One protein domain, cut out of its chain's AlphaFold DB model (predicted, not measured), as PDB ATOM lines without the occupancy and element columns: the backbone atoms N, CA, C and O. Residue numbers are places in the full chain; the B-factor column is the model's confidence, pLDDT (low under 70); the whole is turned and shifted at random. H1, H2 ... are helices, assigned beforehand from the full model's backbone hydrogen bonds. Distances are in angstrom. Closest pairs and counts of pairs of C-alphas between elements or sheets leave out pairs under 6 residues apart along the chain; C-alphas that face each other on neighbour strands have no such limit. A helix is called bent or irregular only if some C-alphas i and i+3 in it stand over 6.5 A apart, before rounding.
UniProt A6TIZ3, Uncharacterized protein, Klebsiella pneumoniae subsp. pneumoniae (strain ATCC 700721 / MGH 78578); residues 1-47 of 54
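Overview. This is residues 1 to 47 of the 54 residues of an uncharacterized protein of Klebsiella pneumoniae subsp. pneumoniae (strain ATCC 700721 / MGH 78578) (UniProt A6TIZ3). The domain is an open, zigzag chain: two longer helices, H1 and H3, are set as the arms of a wide V, with the single short turn H2 at the bend between them. Before H1, residues 1 to 13 make a long stretch with no named element, a hook at its start and then a run to the first residue of H1, where the chain folds back. The helices do not form a common core, and residues 2 to 8 and 42 to 47, the latter belonging to H3, stand free at the two ends. The printed part has 47 residues with three named helices, in the order H1, H2, H3, and no named strand; its class is all helix. It is loose, with a radius of gyration of the C-alphas of 13.1 A, and the C-alphas span 36 by 26 by 15 A.

Along the chain. The printed part begins at Met 1, the chain's first residue, with its C-alpha at (30.028, -31.340, 15.846). Residues 2 to 3 pair with residues 6 to 7 as antiparallel strands do, in stretches too short to be named. H1 is residues 14 to 24, 16.4 A from first to last C-alpha, and begins at C-alpha 14, (13.298, -28.205, 10.189). H2 is residues 28 to 31, four residues. H3, the longest helix, is residues 35 to 47, 18.5 A long, and ends at C-alpha 47, (10.945, -52.072, 29.667). No helix is bent or irregular.

Arrangement. H1 touches no helix. H1 and H2 are only just apart, with their closest C-alphas 8.4 A from each other, and a tight link of 3 residues joins them. H2 and H3 are also joined by a tight link of 3 residues. They are close but not clearly touching: the closest C-alphas, those of Glu 30 and Ile 38, are 7.0 A apart. H1 and H3 are apart. In H3 every O i to N i+4 pair is within hydrogen-bond range; in H1 4 of 7 are, and H2 is too short for such a pair.

Size, cuts and confidence. The two C-alphas farthest apart are those of Gly 5 and Arg 47, 39.6 A. The first and last printed C-alphas, of Met 1 and Arg 47, are 31.4 A apart. The printed part has no cut, and no link between the helices is long. The C-alphas of residues 1 to 13 lie 10 to 19 A from the mean of the C-alphas. Residues 11 to 18, of which 14 to 18 belong to H1, and residues 32 to 37, of which 35 to 37 belong to H3, also stand free. The mean pLDDT of the printed part is 76.1; residues 1 to 12 and 14 to 17 are under 70, while the mean in H3 is 87.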
ATOM      1  N   MET A   1      29.408 -30.017  15.625       51.75
ATOM      2  CA  MET A   1      30.028 -31.340  15.846       51.75
ATOM      3  C   MET A   1      31.201 -31.434  14.885       51.75
ATOM      4  O   MET A   1      30.976 -31.307  13.688       51.75
ATOM      5  N   ILE A   2      32.433 -31.512  15.397       51.94
ATOM      6  CA  ILE A   2      33.656 -31.476  14.581       51.94
ATOM      7  C   ILE A   2      34.261 -32.876  14.587       51.94
ATOM      8  O   ILE A   2      34.689 -33.356  15.631       51.94
ATOM      9  N   ALA A   3      34.307 -33.515  13.423       55.50
ATOM     10  CA  ALA A   3      35.085 -34.728  13.207       55.50
ATOM     11  C   ALA A   3      36.194 -34.398  12.202       55.50
ATOM     12  O   ALA A   3      35.918 -33.926  11.100       55.50
ATOM     13  N   GLY A   4      37.457 -34.589  12.594       66.88
ATOM     14  CA  GLY A   4      38.601 -34.469  11.681       66.88
ATOM     15  C   GLY A   4      38.858 -33.076  11.088       66.88
ATOM     16  O   GLY A   4      39.387 -32.987   9.987       66.88
ATOM     17  N   GLY A   5      38.484 -31.992  11.779       68.44
ATOM     18  CA  GLY A   5      38.733 -30.618  11.309       68.44
ATOM     19  C   GLY A   5      37.731 -30.095  10.274       68.44
ATOM     20  O   GLY A   5      37.915 -28.999   9.755       68.44
ATOM     21  N   TYR A   6      36.663 -30.845   9.998       63.59
ATOM     22  CA  TYR A   6      35.540 -30.378   9.193       63.59
ATOM     23  C   TYR A   6      34.392 -29.919  10.103       63.59
ATOM     24  O   TYR A   6      33.864 -30.702  10.899       63.59
ATOM     25  N   GLU A   7      34.004 -28.647   9.993       68.69
ATOM     26  CA  GLU A   7      32.777 -28.134  10.605       68.69
ATOM     27  C   GLU A   7      31.582 -28.525   9.736       68.69
ATOM     28  O   GLU A   7      31.359 -27.990   8.651       68.69
ATOM     29  N   PHE A   8      30.799 -29.491  10.216       65.50
ATOM     30  CA  PHE A   8      29.537 -29.826   9.574       65.50
ATOM     31  C   PHE A   8      28.472 -28.776   9.932       65.50
ATOM     32  O   PHE A   8      27.844 -28.829  10.994       65.50
ATOM     33  N   GLU A   9      28.273 -27.821   9.026       68.94
ATOM     34  CA  GLU A   9      27.178 -26.849   9.054       68.94
ATOM     35  C   GLU A   9      25.857 -27.553   8.699       68.94
ATOM     36  O   GLU A   9      25.577 -27.868   7.541       68.94
ATOM     37  N   LEU A  10      25.029 -27.839   9.706       67.06
ATOM     38  CA  LEU A  10      23.693 -28.395   9.476       67.06
ATOM     39  C   LEU A  10      22.842 -27.371   8.701       67.06
ATOM     40  O   LEU A  10      22.647 -26.269   9.224       67.06
ATOM     41  N   PRO A  11      22.293 -27.717   7.518       69.69
ATOM     42  CA  PRO A  11      21.435 -26.808   6.765       69.69
ATOM     43  C   PRO A  11      20.213 -26.423   7.613       69.69
ATOM     44  O   PRO A  11      19.818 -27.205   8.476       69.69
ATOM     45  N   PRO A  12      19.578 -25.258   7.407       65.19
ATOM     46  CA  PRO A  12      18.461 -24.785   8.229       65.19
ATOM     47  C   PRO A  12      17.135 -25.452   7.820       65.19
ATOM     48  O   PRO A  12      16.133 -24.796   7.549       65.19
ATOM     49  N   ILE A  13      17.132 -26.781   7.724       70.25
ATOM     50  CA  ILE A  13      15.949 -27.585   7.428       70.25
ATOM     51  C   ILE A  13      15.290 -27.915   8.778       70.25
ATOM     52  O   ILE A  13      15.981 -28.269   9.732       70.25
ATOM     53  N   PRO A  14      13.958 -27.860   8.923       62.53
ATOM     54  CA  PRO A  14      13.298 -28.205  10.189       62.53
ATOM     55  C   PRO A  14      13.713 -29.583  10.743       62.53
ATOM     56  O   PRO A  14      13.800 -29.789  11.954       62.53
ATOM     57  N   CYS A  15      14.036 -30.511   9.840       59.53
ATOM     58  CA  CYS A  15      14.533 -31.852  10.132       59.53
ATOM     59  C   CYS A  15      15.916 -31.854  10.813       59.53
ATOM     60  O   CYS A  15      16.175 -32.702  11.660       59.53
ATOM     61  N   THR A  16      16.796 -30.913  10.460       61.62
ATOM     62  CA  THR A  16      18.166 -30.791  10.986       61.62
ATOM     63  C   THR A  16      18.246 -29.931  12.248       61.62
ATOM     64  O   THR A  16      19.172 -30.116  13.036       61.62
ATOM     65  N   ILE A  17      17.259 -29.060  12.498       65.44
ATOM     66  CA  ILE A  17      17.141 -28.306  13.760       65.44
ATOM     67  C   ILE A  17      16.985 -29.277  14.937       65.44
ATOM     68  O   ILE A  17      17.759 -29.225  15.886       65.44
ATOM     69  N   ARG A  18      16.067 -30.249  14.826       70.00
ATOM     70  CA  ARG A  18      15.870 -31.291  15.853       70.00
ATOM     71  C   ARG A  18      17.064 -32.231  15.999       70.00
ATOM     72  O   ARG A  18      17.214 -32.880  17.026       70.00
ATOM     73  N   LEU A  19      17.878 -32.336  14.955       75.88
ATOM     74  CA  LEU A  19      19.024 -33.234  14.903       75.88
ATOM     75  C   LEU A  19      20.149 -32.728  15.816       75.88
ATOM     76  O   LEU A  19      20.792 -33.545  16.462       75.88
ATOM     77  N   ARG A  20      20.323 -31.403  15.961       76.69
ATOM     78  CA  ARG A  20      21.248 -30.823  16.955       76.69
ATOM     79  C   ARG A  20      20.847 -31.199  18.377       76.69
ATOM     80  O   ARG A  20      21.667 -31.767  19.083       76.69
ATOM     81  N   ASP A  21      19.586 -30.976  18.744       79.06
ATOM     82  CA  ASP A  21      19.079 -31.298  20.087       79.06
ATOM     83  C   ASP A  21      19.161 -32.799  20.401       79.06
ATOM     84  O   ASP A  21      19.369 -33.196  21.545       79.06
ATOM     85  N   VAL A  22      18.961 -33.653  19.389       77.81
ATOM     86  CA  VAL A  22      19.113 -35.107  19.530       77.81
ATOM     87  C   VAL A  22      20.578 -35.471  19.746       77.81
ATOM     88  O   VAL A  22      20.869 -36.198  20.687       77.81
ATOM     89  N   LEU A  23      21.491 -34.942  18.928       77.94
ATOM     90  CA  LEU A  23      22.924 -35.226  19.049       77.94
ATOM     91  C   LEU A  23      23.527 -34.666  20.342       77.94
ATOM     92  O   LEU A  23      24.359 -35.326  20.941       77.94
ATOM     93  N   GLU A  24      23.091 -33.495  20.806       80.75
ATOM     94  CA  GLU A  24      23.550 -32.895  22.068       80.75
ATOM     95  C   GLU A  24      23.114 -33.708  23.296       80.75
ATOM     96  O   GLU A  24      23.782 -33.708  24.327       80.75
ATOM     97  N   ARG A  25      21.998 -34.437  23.185       79.88
ATOM     98  CA  ARG A  25      21.523 -35.360  24.224       79.88
ATOM     99  C   ARG A  25      22.169 -36.740  24.148       79.88
ATOM    100  O   ARG A  25      21.977 -37.515  25.082       79.88
ATOM    101  N   MET A  26      22.879 -37.054  23.062       82.44
ATOM    102  CA  MET A  26      23.606 -38.311  22.910       82.44
ATOM    103  C   MET A  26      25.018 -38.169  23.460       82.44
ATOM    104  O   MET A  26      25.727 -37.200  23.203       82.44
ATOM    105  N   THR A  27      25.436 -39.170  24.216       82.44
ATOM    106  CA  THR A  27      26.806 -39.270  24.717       82.44
ATOM    107  C   THR A  27      27.747 -39.799  23.635       82.44
ATOM    108  O   THR A  27      27.331 -40.556  22.757       82.44
ATOM    109  N   ASP A  28      29.043 -39.477  23.716       82.88
ATOM    110  CA  ASP A  28      30.051 -40.016  22.784       82.88
ATOM    111  C   ASP A  28      30.065 -41.554  22.761       82.88
ATOM    112  O   ASP A  28      30.306 -42.170  21.724       82.88
ATOM    113  N   ALA A  29      29.753 -42.182  23.899       81.06
ATOM    114  CA  ALA A  29      29.615 -43.628  24.002       81.06
ATOM    115  C   ALA A  29      28.429 -44.153  23.179       81.06
ATOM    116  O   ALA A  29      28.580 -45.143  22.474       81.06
ATOM    117  N   GLU A  30      27.274 -43.484  23.226       81.88
ATOM    118  CA  GLU A  30      26.100 -43.841  22.417       81.88
ATOM    119  C   GLU A  30      26.325 -43.574  20.925       81.88
ATOM    120  O   GLU A  30      25.826 -44.327  20.093       81.88
ATOM    121  N   LEU A  31      27.104 -42.548  20.569       82.44
ATOM    122  CA  LEU A  31      27.487 -42.280  19.178       82.44
ATOM    123  C   LEU A  31      28.433 -43.344  18.603       82.44
ATOM    124  O   LEU A  31      28.462 -43.541  17.389       82.44
ATOM    125  N   ALA A  32      29.196 -44.030  19.456       86.31
ATOM    126  CA  ALA A  32      30.074 -45.128  19.060       86.31
ATOM    127  C   ALA A  32      29.338 -46.471  18.896       86.31
ATOM    128  O   ALA A  32      29.914 -47.410  18.343       86.31
ATOM    129  N   LEU A  33      28.090 -46.579  19.369       83.62
ATOM    130  CA  LEU A  33      27.295 -47.801  19.273       83.62
ATOM    131  C   LEU A  33      26.729 -47.994  17.868       83.62
ATOM    132  O   LEU A  33      26.347 -47.047  17.176       83.62
ATOM    133  N   GLN A  34      26.594 -49.255  17.464       89.38
ATOM    134  CA  GLN A  34      25.853 -49.571  16.258       89.38
ATOM    135  C   GLN A  34      24.358 -49.284  16.449       89.38
ATOM    136  O   GLN A  34      23.819 -49.446  17.548       89.38
ATOM    137  N   PRO A  35      23.629 -48.951  15.366       83.81
ATOM    138  CA  PRO A  35      22.193 -48.683  15.433       83.81
ATOM    139  C   PRO A  35      21.372 -49.794  16.106       83.81
ATOM    140  O   PRO A  35      20.381 -49.504  16.774       83.81
ATOM    141  N   GLY A  36      21.783 -51.060  15.958       88.44
ATOM    142  CA  GLY A  36      21.136 -52.196  16.624       88.44
ATOM    143  C   GLY A  36      21.292 -52.170  18.148       88.44
ATOM    144  O   GLY A  36      20.325 -52.389  18.867       88.44
ATOM    145  N   GLU A  37      22.478 -51.815  18.640       87.44
ATOM    146  CA  GLU A  37      22.775 -51.737  20.075       87.44
ATOM    147  C   GLU A  37      22.034 -50.563  20.732       87.44
ATOM    148  O   GLU A  37      21.496 -50.701  21.831       87.44
ATOM    149  N   ILE A  38      21.926 -49.433  20.024       86.44
ATOM    150  CA  ILE A  38      21.111 -48.281  20.444       86.44
ATOM    151  C   ILE A  38      19.632 -48.687  20.541       86.44
ATOM    152  O   ILE A  38      18.952 -48.365  21.519       86.44
ATOM    153  N   ALA A  39      19.125 -49.428  19.549       87.69
ATOM    154  CA  ALA A  39      17.747 -49.912  19.553       87.69
ATOM    155  C   ALA A  39      17.473 -50.875  20.721       87.69
ATOM    156  O   ALA A  39      16.410 -50.798  21.342       87.69
ATOM    157  N   ASP A  40      18.419 -51.750  21.056       91.00
ATOM    158  CA  ASP A  40      18.290 -52.667  22.188       91.00
ATOM    159  C   ASP A  40      18.342 -51.941  23.540       91.00
ATOM    160  O   ASP A  40      17.518 -52.231  24.416       91.00
ATOM    161  N   GLN A  41      19.207 -50.932  23.694       85.31
ATOM    162  CA  GLN A  41      19.224 -50.076  24.885       85.31
ATOM    163  C   GLN A  41      17.908 -49.319  25.073       85.31
ATOM    164  O   GLN A  41      17.362 -49.295  26.178       85.31
ATOM    165  N   GLU A  42      17.353 -48.731  24.013       85.69
ATOM    166  CA  GLU A  42      16.068 -48.029  24.098       85.69
ATOM    167  C   GLU A  42      14.914 -48.993  24.408       85.69
ATOM    168  O   GLU A  42      14.053 -48.682  25.237       85.69
ATOM    169  N   ARG A  43      14.917 -50.209  23.843       89.06
ATOM    170  CA  ARG A  43      13.952 -51.263  24.212       89.06
ATOM    171  C   ARG A  43      14.057 -51.631  25.687       89.06
ATOM    172  O   ARG A  43      13.030 -51.786  26.349       89.06
ATOM    173  N   GLU A  44      15.268 -51.750  26.219       87.88
ATOM    174  CA  GLU A  44      15.481 -52.033  27.635       87.88
ATOM    175  C   GLU A  44      15.050 -50.864  28.533       87.88
ATOM    176  O   GLU A  44      14.367 -51.077  29.538       87.88
ATOM    177  N   ARG A  45      15.344 -49.616  28.154       85.19
ATOM    178  CA  ARG A  45      14.855 -48.420  28.858       85.19
ATOM    179  C   ARG A  45      13.332 -48.357  28.878       85.19
ATOM    180  O   ARG A  45      12.759 -48.061  29.922       85.19
ATOM    181  N   CYS A  46      12.673 -48.669  27.766       83.50
ATOM    182  CA  CYS A  46      11.215 -48.758  27.693       83.50
ATOM    183  C   CYS A  46      10.649 -49.864  28.591       83.50
ATOM    184  O   CYS A  46       9.613 -49.653  29.206       83.50
ATOM    185  N   ARG A  47      11.336 -51.007  28.723       84.56
ATOM    186  CA  ARG A  47      10.945 -52.072  29.667       84.56
ATOM    187  C   ARG A  47      11.123 -51.672  31.132       84.56
ATOM    188  O   ARG A  47      10.359 -52.126  31.975       84.56
TER     189      ARG A  47